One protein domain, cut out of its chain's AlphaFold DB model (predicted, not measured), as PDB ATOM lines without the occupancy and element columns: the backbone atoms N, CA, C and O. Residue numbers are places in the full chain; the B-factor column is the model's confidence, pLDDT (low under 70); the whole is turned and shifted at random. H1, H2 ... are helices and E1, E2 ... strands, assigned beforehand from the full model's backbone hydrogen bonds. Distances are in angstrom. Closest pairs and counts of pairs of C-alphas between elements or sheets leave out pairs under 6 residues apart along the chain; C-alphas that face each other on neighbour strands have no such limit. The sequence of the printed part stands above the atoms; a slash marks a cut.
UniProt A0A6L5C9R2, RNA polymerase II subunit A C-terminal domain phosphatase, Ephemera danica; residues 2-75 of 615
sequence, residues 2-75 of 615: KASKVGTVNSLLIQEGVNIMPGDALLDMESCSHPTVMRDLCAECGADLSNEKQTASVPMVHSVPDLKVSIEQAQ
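This is residues 2 to 75 of the 615 residues of the protein "RNA polymerase II subunit A C-terminal domain phosphatase" of Ephemera danica (UniProt A0A6L5C9R2). Little regular structure is present: a loose rod has a small sheet, E3 - E5 - E4, with H1 on one face toward one end, and a separate hairpin, E1 and E2, toward the other, where residues 16 to 23 stick out. The 74 printed residues include, in order, E1, E2, E3, E4, E5 and H1; both sheets are antiparallel. The class is mostly strand, with 25 residues in named elements; the radius of gyration of the C-alphas is 15.9 A, the spans 49 by 24 by 20 A.

E3 is residues 36 to 38, E5 67 to 70, E4 56 to 59, E2 27 to 30. E1, residues 8 to 12, runs 11.4 A from C-alpha 8 at (-33.010, 11.380, 24.672). H1, residues 71 to 75, ends at C-alpha 75 (-25.409, 31.598, 17.582).

Within hydrogen-bond range are N 37 and O 68 of E3 and E5, 2.9 A, N 69 and O 58 of hairpin E4 and E5, 2.9 A, and N 10 and O 28 of E1 and E2, 3.0 A. H1, its O i to N i+4 pair within range, has a height over the sheet of 8.2 A. E2 and E3 are apart.

The farthest C-alphas, Asn 19 and His 62, are 49.5 A apart. The printed part has no cut. Links E1 to E2 and E3 to E4 are long. Residues 2 to 5, 51 to 55 and 62 to 63 have pLDDT under 70.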
ATOM      1  N   LYS A   2     -45.911   7.549  34.466       47.97
ATOM      2  CA  LYS A   2     -44.774   8.482  34.584       47.97
ATOM      3  C   LYS A   2     -43.501   7.703  34.254       47.97
ATOM      4  O   LYS A   2     -43.381   6.562  34.700       47.97
ATOM      5  N   ALA A   3     -42.595   8.283  33.473       59.88
ATOM      6  CA  ALA A   3     -41.278   7.694  33.256       59.88
ATOM      7  C   ALA A   3     -40.438   7.824  34.540       59.88
ATOM      8  O   ALA A   3     -40.549   8.819  35.252       59.88
ATOM      9  N   SER A   4     -39.626   6.813  34.852       63.19
ATOM     10  CA  SER A   4     -38.719   6.812  36.016       63.19
ATOM     11  C   SER A   4     -37.323   7.366  35.704       63.19
ATOM     12  O   SER A   4     -36.490   7.478  36.599       63.19
ATOM     13  N   LYS A   5     -37.072   7.693  34.433       67.00
ATOM     14  CA  LYS A   5     -35.900   8.390  33.900       67.00
ATOM     15  C   LYS A   5     -36.365   9.281  32.750       67.00
ATOM     16  O   LYS A   5     -37.330   8.925  32.072       67.00
ATOM     17  N   VAL A   6     -35.668  10.387  32.522       72.06
ATOM     18  CA  VAL A   6     -35.882  11.287  31.380       72.06
ATOM     19  C   VAL A   6     -34.550  11.454  30.645       72.06
ATOM     20  O   VAL A   6     -33.493  11.260  31.244       72.06
ATOM     21  N   GLY A   7     -34.600  11.723  29.344       72.31
ATOM     22  CA  GLY A   7     -33.431  11.757  28.468       72.31
ATOM     23  C   GLY A   7     -33.814  11.536  27.006       72.31
ATOM     24  O   GLY A   7     -34.987  11.313  26.696       72.31
ATOM     25  N   THR A   8     -32.825  11.578  26.118       73.69
ATOM     26  CA  THR A   8     -33.010  11.380  24.672       73.69
ATOM     27  C   THR A   8     -32.837   9.900  24.325       73.69
ATOM     28  O   THR A   8     -31.939   9.243  24.848       73.69
ATOM     29  N   VAL A   9     -33.697   9.346  23.460       80.81
ATOM     30  CA  VAL A   9     -33.588   7.946  23.005       80.81
ATOM     31  C   VAL A   9     -32.629   7.869  21.817       80.81
ATOM     32  O   VAL A   9     -32.986   8.259  20.708       80.81
ATOM     33  N   ASN A  10     -31.434   7.321  22.042       79.75
ATOM     34  CA  ASN A  10     -30.392   7.212  21.016       79.75
ATOM     35  C   ASN A  10     -30.632   6.046  20.053       79.75
ATOM     36  O   ASN A  10     -30.334   6.140  18.863       79.75
ATOM     37  N   SER A  11     -31.169   4.927  20.549       81.31
ATOM     38  CA  SER A  11     -31.558   3.801  19.698       81.31
ATOM     39  C   SER A  11     -32.609   2.909  20.355       81.31
ATOM     40  O   SER A  11     -32.676   2.787  21.577       81.31
ATOM     41  N   LEU A  12     -33.419   2.246  19.527       85.94
ATOM     42  CA  LEU A  12     -34.214   1.095  19.950       85.94
ATOM     43  C   LEU A  12     -33.346  -0.157  19.801       85.94
ATOM     44  O   LEU A  12     -32.847  -0.446  18.713       85.94
ATOM     45  N   LEU A  13     -33.173  -0.905  20.889       84.38
ATOM     46  CA  LEU A  13     -32.313  -2.094  20.931       84.38
ATOM     47  C   LEU A  13     -33.036  -3.361  20.437       84.38
ATOM     48  O   LEU A  13     -32.422  -4.418  20.295       84.38
ATOM     49  N   ILE A  14     -34.345  -3.260  20.183       83.56
ATOM     50  CA  ILE A  14     -35.245  -4.375  19.872       83.56
ATOM     51  C   ILE A  14     -36.104  -4.017  18.651       83.56
ATOM     52  O   ILE A  14     -36.555  -2.884  18.499       83.56
ATOM     53  N   GLN A  15     -36.328  -4.996  17.769       78.62
ATOM     54  CA  GLN A  15     -37.159  -4.850  16.569       78.62
ATOM     55  C   GLN A  15     -38.651  -5.065  16.872       78.62
ATOM     56  O   GLN A  15     -39.015  -5.832  17.766       78.62
ATOM     57  N   GLU A  16     -39.522  -4.420  16.092       80.06
ATOM     58  CA  GLU A  16     -40.974  -4.561  16.226       80.06
ATOM     59  C   GLU A  16     -41.435  -6.024  16.080       80.06
ATOM     60  O   GLU A  16     -40.957  -6.772  15.226       80.06
ATOM     61  N   GLY A  17     -42.391  -6.437  16.918       80.50
ATOM     62  CA  GLY A  17     -42.967  -7.788  16.904       80.50
ATOM     63  C   GLY A  17     -42.212  -8.853  17.717       80.50
ATOM     64  O   GLY A  17     -42.651 -10.003  17.751       80.50
ATOM     65  N   VAL A  18     -41.115  -8.503  18.398       82.75
ATOM     66  CA  VAL A  18     -40.410  -9.403  19.330       82.75
ATOM     67  C   VAL A  18     -41.116  -9.438  20.695       82.75
ATOM     68  O   VAL A  18     -41.417  -8.398  21.277       82.75
ATOM     69  N   ASN A  19     -41.342 -10.640  21.239       83.06
ATOM     70  CA  ASN A  19     -41.795 -10.813  22.624       83.06
ATOM     71  C   ASN A  19     -40.627 -10.580  23.594       83.06
ATOM     72  O   ASN A  19     -39.630 -11.299  23.537       83.06
ATOM     73  N   ILE A  20     -40.798  -9.618  24.497       83.94
ATOM     74  CA  ILE A  20     -39.810  -9.176  25.491       83.94
ATOM     75  C   ILE A  20     -40.125  -9.706  26.895       83.94
ATOM     76  O   ILE A  20     -41.287  -9.883  27.266       83.94
ATOM     77  N   MET A  21     -39.079  -9.945  27.682       82.12
ATOM     78  CA  MET A  21     -39.137 -10.419  29.064       82.12
ATOM     79  C   MET A  21     -38.902  -9.267  30.063       82.12
ATOM     80  O   MET A  21     -38.225  -8.287  29.741       82.12
ATOM     81  N   PRO A  22     -39.419  -9.356  31.307       80.69
ATOM     82  CA  PRO A  22     -39.156  -8.347  32.332       80.69
ATOM     83  C   PRO A  22     -37.659  -8.258  32.668       80.69
ATOM     84  O   PRO A  22     -37.101  -9.177  33.268       80.69
ATOM     85  N   GLY A  23     -37.030  -7.140  32.300       80.31
ATOM     86  CA  GLY A  23     -35.595  -6.890  32.480       80.31
ATOM     87  C   GLY A  23     -34.800  -6.745  31.177       80.31
ATOM     88  O   GLY A  23     -33.641  -6.341  31.244       80.31
ATOM     89  N   ASP A  24     -35.400  -7.018  30.014       82.75
ATOM     90  CA  ASP A  24     -34.747  -6.792  28.719       82.75
ATOM     91  C   ASP A  24     -34.512  -5.291  28.463       82.75
ATOM     92  O   ASP A  24     -35.379  -4.448  28.712       82.75
ATOM     93  N   ALA A  25     -33.334  -4.945  27.935       79.75
ATOM     94  CA  ALA A  25     -32.991  -3.575  27.566       79.75
ATOM     95  C   ALA A  25     -33.679  -3.197  26.243       79.75
ATOM     96  O   ALA A  25     -33.262  -3.631  25.173       79.75
ATOM     97  N   LEU A  26     -34.755  -2.409  26.324       83.38
ATOM     98  CA  LEU A  26     -35.606  -2.084  25.169       83.38
ATOM     99  C   LEU A  26     -35.000  -1.009  24.253       83.38
ATOM    100  O   LEU A  26     -35.212  -1.014  23.041       83.38
ATOM    101  N   LEU A  27     -34.284  -0.062  24.855       82.56
ATOM    102  CA  LEU A  27     -33.816   1.172  24.238       82.56
ATOM    103  C   LEU A  27     -32.601   1.713  24.994       82.56
ATOM    104  O   LEU A  27     -32.425   1.423  26.179       82.56
ATOM    105  N   ASP A  28     -31.776   2.479  24.290       82.38
ATOM    106  CA  ASP A  28     -30.629   3.199  24.834       82.38
ATOM    107  C   ASP A  28     -30.983   4.681  25.022       82.38
ATOM    108  O   ASP A  28     -31.646   5.274  24.164       82.38
ATOM    109  N   MET A  29     -30.570   5.269  26.148       77.88
ATOM    110  CA  MET A  29     -30.897   6.651  26.516       77.88
ATOM    111  C   MET A  29     -29.695   7.387  27.086       77.88
ATOM    112  O   MET A  29     -29.082   6.933  28.055       77.88
ATOM    113  N   GLU A  30     -29.455   8.583  26.561       77.94
ATOM    114  CA  GLU A  30     -28.538   9.552  27.148       77.94
ATOM    115  C   GLU A  30     -29.274  10.560  28.038       77.94
ATOM    116  O   GLU A  30     -30.454  10.864  27.841       77.94
ATOM    117  N   SER A  31     -28.561  11.104  29.026       74.56
ATOM    118  CA  SER A  31     -28.973  12.332  29.710       74.56
ATOM    119  C   SER A  31     -29.046  13.464  28.688       74.56
ATOM    120  O   SER A  31     -28.061  13.708  27.991       74.56
ATOM    121  N   CYS A  32     -30.186  14.148  28.598       71.69
ATOM    122  CA  CYS A  32     -30.366  15.220  27.624       71.69
ATOM    123  C   CYS A  32     -29.407  16.395  27.909       71.69
ATOM    124  O   CYS A  32     -29.080  16.698  29.055       71.69
ATOM    125  N   SER A  33     -28.944  17.056  26.847       70.88
ATOM    126  CA  SER A  33     -28.046  18.221  26.897       70.88
ATOM    127  C   SER A  33     -28.780  19.558  27.092       70.88
ATOM    128  O   SER A  33     -28.142  20.610  27.191       70.88
ATOM    129  N   HIS A  34     -30.116  19.509  27.161       74.12
ATOM    130  CA  HIS A  34     -31.037  20.615  27.440       74.12
ATOM    131  C   HIS A  34     -30.830  21.884  26.574       74.12
ATOM    132  O   HIS A  34     -30.873  22.996  27.102       74.12
ATOM    133  N   PRO A  35     -30.628  21.772  25.241       78.25
ATOM    134  CA  PRO A  35     -30.261  22.910  24.393       78.25
ATOM    135  C   PRO A  35     -31.400  23.921  24.189       78.25
ATOM    136  O   PRO A  35     -31.122  25.064  23.831       78.25
ATOM    137  N   THR A  36     -32.654  23.515  24.423       84.88
ATOM    138  CA  THR A  36     -33.848  24.374  24.440       84.88
ATOM    139  C   THR A  36     -34.680  24.065  25.686       84.88
ATOM    140  O   THR A  36     -34.994  22.900  25.962       84.88
ATOM    141  N   VAL A  37     -35.045  25.107  26.433       83.62
ATOM    142  CA  VAL A  37     -35.764  25.036  27.712       83.62
ATOM    143  C   VAL A  37     -36.910  26.045  27.704       83.62
ATOM    144  O   VAL A  37     -36.732  27.185  27.285       83.62
ATOM    145  N   MET A  38     -38.085  25.637  28.180       85.56
ATOM    146  CA  MET A  38     -39.260  26.490  28.331       85.56
ATOM    147  C   MET A  38     -39.862  26.287  29.723       85.56
ATOM    148  O   MET A  38     -40.311  25.185  30.030       85.56
ATOM    149  N   ARG A  39     -39.889  27.333  30.564       82.69
ATOM    150  CA  ARG A  39     -40.373  27.256  31.968       82.69
ATOM    151  C   ARG A  39     -39.735  26.109  32.758       82.69
ATOM    152  O   ARG A  39     -40.428  25.259  33.307       82.69
ATOM    153  N   ASP A  40     -38.407  26.055  32.715       82.56
ATOM    154  CA  ASP A  40     -37.579  25.009  33.328       82.56
ATOM    155  C   ASP A  40     -37.869  23.573  32.841       82.56
ATOM    156  O   ASP A  40     -37.297  22.626  33.367       82.56
ATOM    157  N   LEU A  41     -38.684  23.383  31.796       84.75
ATOM    158  CA  LEU A  41     -38.868  22.100  31.119       84.75
ATOM    159  C   LEU A  41     -38.003  22.029  29.858       84.75
ATOM    160  O   LEU A  41     -38.021  22.944  29.032       84.75
ATOM    161  N   CYS A  42     -37.281  20.930  29.645       83.56
ATOM    162  CA  CYS A  42     -36.600  20.701  28.371       83.56
ATOM    163  C   CYS A  42     -37.620  20.476  27.244       83.56
ATOM    164  O   CYS A  42     -38.431  19.551  27.315       83.56
ATOM    165  N   ALA A  43     -37.531  21.263  26.168       83.06
ATOM    166  CA  ALA A  43     -38.462  21.189  25.041       83.06
ATOM    167  C   ALA A  43     -38.345  19.890  24.212       83.06
ATOM    168  O   ALA A  43     -39.282  19.534  23.501       83.06
ATOM    169  N   GLU A  44     -37.218  19.177  24.303       78.69
ATOM    170  CA  GLU A  44     -36.942  17.968  23.511       78.69
ATOM    171  C   GLU A  44     -37.367  16.673  24.220       78.69
ATOM    172  O   GLU A  44     -37.913  15.770  23.585       78.69
ATOM    173  N   CYS A  45     -37.132  16.569  25.534       77.06
ATOM    174  CA  CYS A  45     -37.384  15.345  26.308       77.06
ATOM    175  C   CYS A  45     -38.397  15.498  27.458       77.06
ATOM    176  O   CYS A  45     -38.771  14.499  28.072       77.06
ATOM    177  N   GLY A  46     -38.852  16.719  27.767       77.25
ATOM    178  CA  GLY A  46     -39.802  16.985  28.855       77.25
ATOM    179  C   GLY A  46     -39.228  16.832  30.270       77.25
ATOM    180  O   GLY A  46     -39.998  16.655  31.213       77.25
ATOM    181  N   ALA A  47     -37.899  16.857  30.429       78.50
ATOM    182  CA  ALA A  47     -37.242  16.841  31.739       78.50
ATOM    183  C   ALA A  47     -37.517  18.132  32.526       78.50
ATOM    184  O   ALA A  47     -37.522  19.211  31.940       78.50
ATOM    185  N   ASP A  48     -37.708  18.005  33.839       82.00
ATOM    186  CA  ASP A  48     -37.836  19.115  34.791       82.00
ATOM    187  C   ASP A  48     -36.443  19.520  35.291       82.00
ATOM    188  O   ASP A  48     -35.729  18.714  35.889       82.00
ATOM    189  N   LEU A  49     -36.059  20.761  34.999       78.31
ATOM    190  CA  LEU A  49     -34.732  21.339  35.216       78.31
ATOM    191  C   LEU A  49     -34.729  22.393  36.329       78.31
ATOM    192  O   LEU A  49     -33.748  23.122  36.475       78.31
ATOM    193  N   SER A  50     -35.800  22.476  37.124       75.75
ATOM    194  CA  SER A  50     -35.930  23.411  38.255       75.75
ATOM    195  C   SER A  50     -34.819  23.268  39.308       75.75
ATOM    196  O   SER A  50     -34.559  24.195  40.070       75.75
ATOM    197  N   ASN A  51     -34.152  22.109  39.342       69.88
ATOM    198  CA  ASN A  51     -33.082  21.773  40.282       69.88
ATOM    199  C   ASN A  51     -31.740  21.435  39.589       69.88
ATOM    200  O   ASN A  51     -30.799  21.008  40.260       69.88
ATOM    201  N   GLU A  52     -31.628  21.603  38.265       69.12
ATOM    202  CA  GLU A  52     -30.419  21.270  37.497       69.12
ATOM    203  C   GLU A  52     -29.693  22.512  36.954       69.12
ATOM    204  O   GLU A  52     -30.256  23.597  36.818       69.12
ATOM    205  N   LYS A  53     -28.406  22.362  36.612       63.31
ATOM    206  CA  LYS A  53     -27.632  23.427  35.958       63.31
ATOM    207  C   LYS A  53     -28.017  23.525  34.482       63.31
ATOM    208  O   LYS A  53     -27.491  22.788  33.652       63.31
ATOM    209  N   GLN A  54     -28.919  24.450  34.173       67.81
ATOM    210  CA  GLN A  54     -29.390  24.709  32.814       67.81
ATOM    211  C   GLN A  54     -28.246  25.191  31.902       67.81
ATOM    212  O   GLN A  54     -27.477  26.086  32.254       67.81
ATOM    213  N   THR A  55     -28.145  24.593  30.714       69.31
ATOM    214  CA  THR A  55     -27.238  24.996  29.621       69.31
ATOM    215  C   THR A  55     -27.856  26.072  28.723       69.31
ATOM    216  O   THR A  55     -27.134  26.780  28.017       69.31
ATOM    217  N   ALA A  56     -29.184  26.202  28.755       76.44
ATOM    218  CA  ALA A  56     -29.940  27.251  28.093       76.44
ATOM    219  C   ALA A  56     -30.000  28.523  28.952       76.44
ATOM    220  O   ALA A  56     -30.380  28.478  30.121       76.44
ATOM    221  N   SER A  57     -29.638  29.662  28.363       76.88
ATOM    222  CA  SER A  57     -29.539  30.948  29.070       76.88
ATOM    223  C   SER A  57     -29.948  32.163  28.236       76.88
ATOM    224  O   SER A  57     -30.229  33.210  28.813       76.88
ATOM    225  N   VAL A  58     -30.017  32.036  26.907       76.62
ATOM    226  CA  VAL A  58     -30.377  33.135  25.999       76.62
ATOM    227  C   VAL A  58     -31.865  33.028  25.650       76.62
ATOM    228  O   VAL A  58     -32.246  32.012  25.062       76.62
ATOM    229  N   PRO A  59     -32.722  34.009  25.995       74.75
ATOM    230  CA  PRO A  59     -34.107  34.027  25.528       74.75
ATOM    231  C   PRO A  59     -34.138  34.302  24.019       74.75
ATOM    232  O   PRO A  59     -33.489  35.234  23.555       74.75
ATOM    233  N   MET A  60     -34.879  33.500  23.249       73.44
ATOM    234  CA  MET A  60     -34.935  33.648  21.779       73.44
ATOM    235  C   MET A  60     -36.124  34.465  21.269       73.44
ATOM    236  O   MET A  60     -36.138  34.870  20.110       73.44
ATOM    237  N   VAL A  61     -37.153  34.661  22.097       71.81
ATOM    238  CA  VAL A  61     -38.398  35.331  21.707       71.81
ATOM    239  C   VAL A  61     -38.810  36.276  22.828       71.81
ATOM    240  O   VAL A  61     -39.129  35.834  23.926       71.81
ATOM    241  N   HIS A  62     -38.829  37.576  22.550       66.94
ATOM    242  CA  HIS A  62     -39.069  38.620  23.552       66.94
ATOM    243  C   HIS A  62     -40.473  38.537  24.171       66.94
ATOM    244  O   HIS A  62     -40.623  38.660  25.379       66.94
ATOM    245  N   SER A  63     -41.493  38.165  23.389       61.78
ATOM    246  CA  SER A  63     -42.837  37.880  23.915       61.78
ATOM    247  C   SER A  63     -42.942  36.585  24.747       61.78
ATOM    248  O   SER A  63     -43.992  36.325  25.338       61.78
ATOM    249  N   VAL A  64     -41.884  35.764  24.808       75.19
ATOM    250  CA  VAL A  64     -41.816  34.498  25.562       75.19
ATOM    251  C   VAL A  64     -40.424  34.341  26.215       75.19
ATOM    252  O   VAL A  64     -39.673  33.433  25.850       75.19
ATOM    253  N   PRO A  65     -40.053  35.170  27.215       70.38
ATOM    254  CA  PRO A  65     -38.735  35.101  27.869       70.38
ATOM    255  C   PRO A  65     -38.507  33.785  28.641       70.38
ATOM    256  O   PRO A  65     -37.374  33.421  28.958       70.38
ATOM    257  N   ASP A  66     -39.585  33.035  28.891       79.44
ATOM    258  CA  ASP A  66     -39.562  31.655  29.379       79.44
ATOM    259  C   ASP A  66     -38.804  30.687  28.449       79.44
ATOM    260  O   ASP A  66     -38.343  29.647  28.923       79.44
ATOM    261  N   LEU A  67     -38.729  30.987  27.142       83.00
ATOM    262  CA  LEU A  67     -38.134  30.147  26.098       83.00
ATOM    263  C   LEU A  67     -36.662  30.519  25.876       83.00
ATOM    264  O   LEU A  67     -36.328  31.447  25.133       83.00
ATOM    265  N   LYS A  68     -35.780  29.745  26.507       84.44
ATOM    266  CA  LYS A  68     -34.324  29.910  26.470       84.44
ATOM    267  C   LYS A  68     -33.676  28.833  25.605       84.44
ATOM    268  O   LYS A  68     -34.123  27.685  25.590       84.44
ATOM    269  N   VAL A  69     -32.560  29.167  24.964       85.19
ATOM    270  CA  VAL A  69     -31.680  28.197  24.292       85.19
ATOM    271  C   VAL A  69     -30.235  28.313  24.774       85.19
ATOM    272  O   VAL A  69     -29.846  29.285  25.434       85.19
ATOM    273  N   SER A  70     -29.427  27.300  24.468       86.25
ATOM    274  CA  SER A  70     -27.983  27.326  24.702       86.25
ATOM    275  C   SER A  70     -27.288  28.345  23.796       86.25
ATOM    276  O   SER A  70     -27.721  28.604  22.672       86.25
ATOM    277  N   ILE A  71     -26.172  28.912  24.264       85.00
ATOM    278  CA  ILE A  71     -25.431  29.964  23.542       85.00
ATOM    279  C   ILE A  71     -25.029  29.501  22.129       85.00
ATOM    280  O   ILE A  71     -25.149  30.263  21.173       85.00
ATOM    281  N   GLU A  72     -24.629  28.236  21.966       87.12
ATOM    282  CA  GLU A  72     -24.334  27.674  20.642       87.12
ATOM    283  C   GLU A  72     -25.550  27.642  19.710       87.12
ATOM    284  O   GLU A  72     -25.400  27.815  18.502       87.12
ATOM    285  N   GLN A  73     -26.743  27.364  20.240       86.00
ATOM    286  CA  GLN A  73     -27.964  27.308  19.443       86.00
ATOM    287  C   GLN A  73     -28.445  28.716  19.085       86.00
ATOM    288  O   GLN A  73     -28.806  28.952  17.934       86.00
ATOM    289  N   ALA A  74     -28.335  29.669  20.014       87.06
ATOM    290  CA  ALA A  74     -28.569  31.087  19.755       87.06
ATOM    291  C   ALA A  74     -27.650  31.614  18.633       87.06
ATOM    292  O   ALA A  74     -28.115  32.279  17.713       87.06
ATOM    293  N   GLN A  75     -26.364  31.243  18.641       89.69
ATOM    294  CA  GLN A  75     -25.409  31.598  17.582       89.69
ATOM    295  C   GLN A  75     -25.676  30.905  16.236       89.69
ATOM    296  O   GLN A  75     -25.371  31.474  15.189       89.69
TER     297      GLN A  75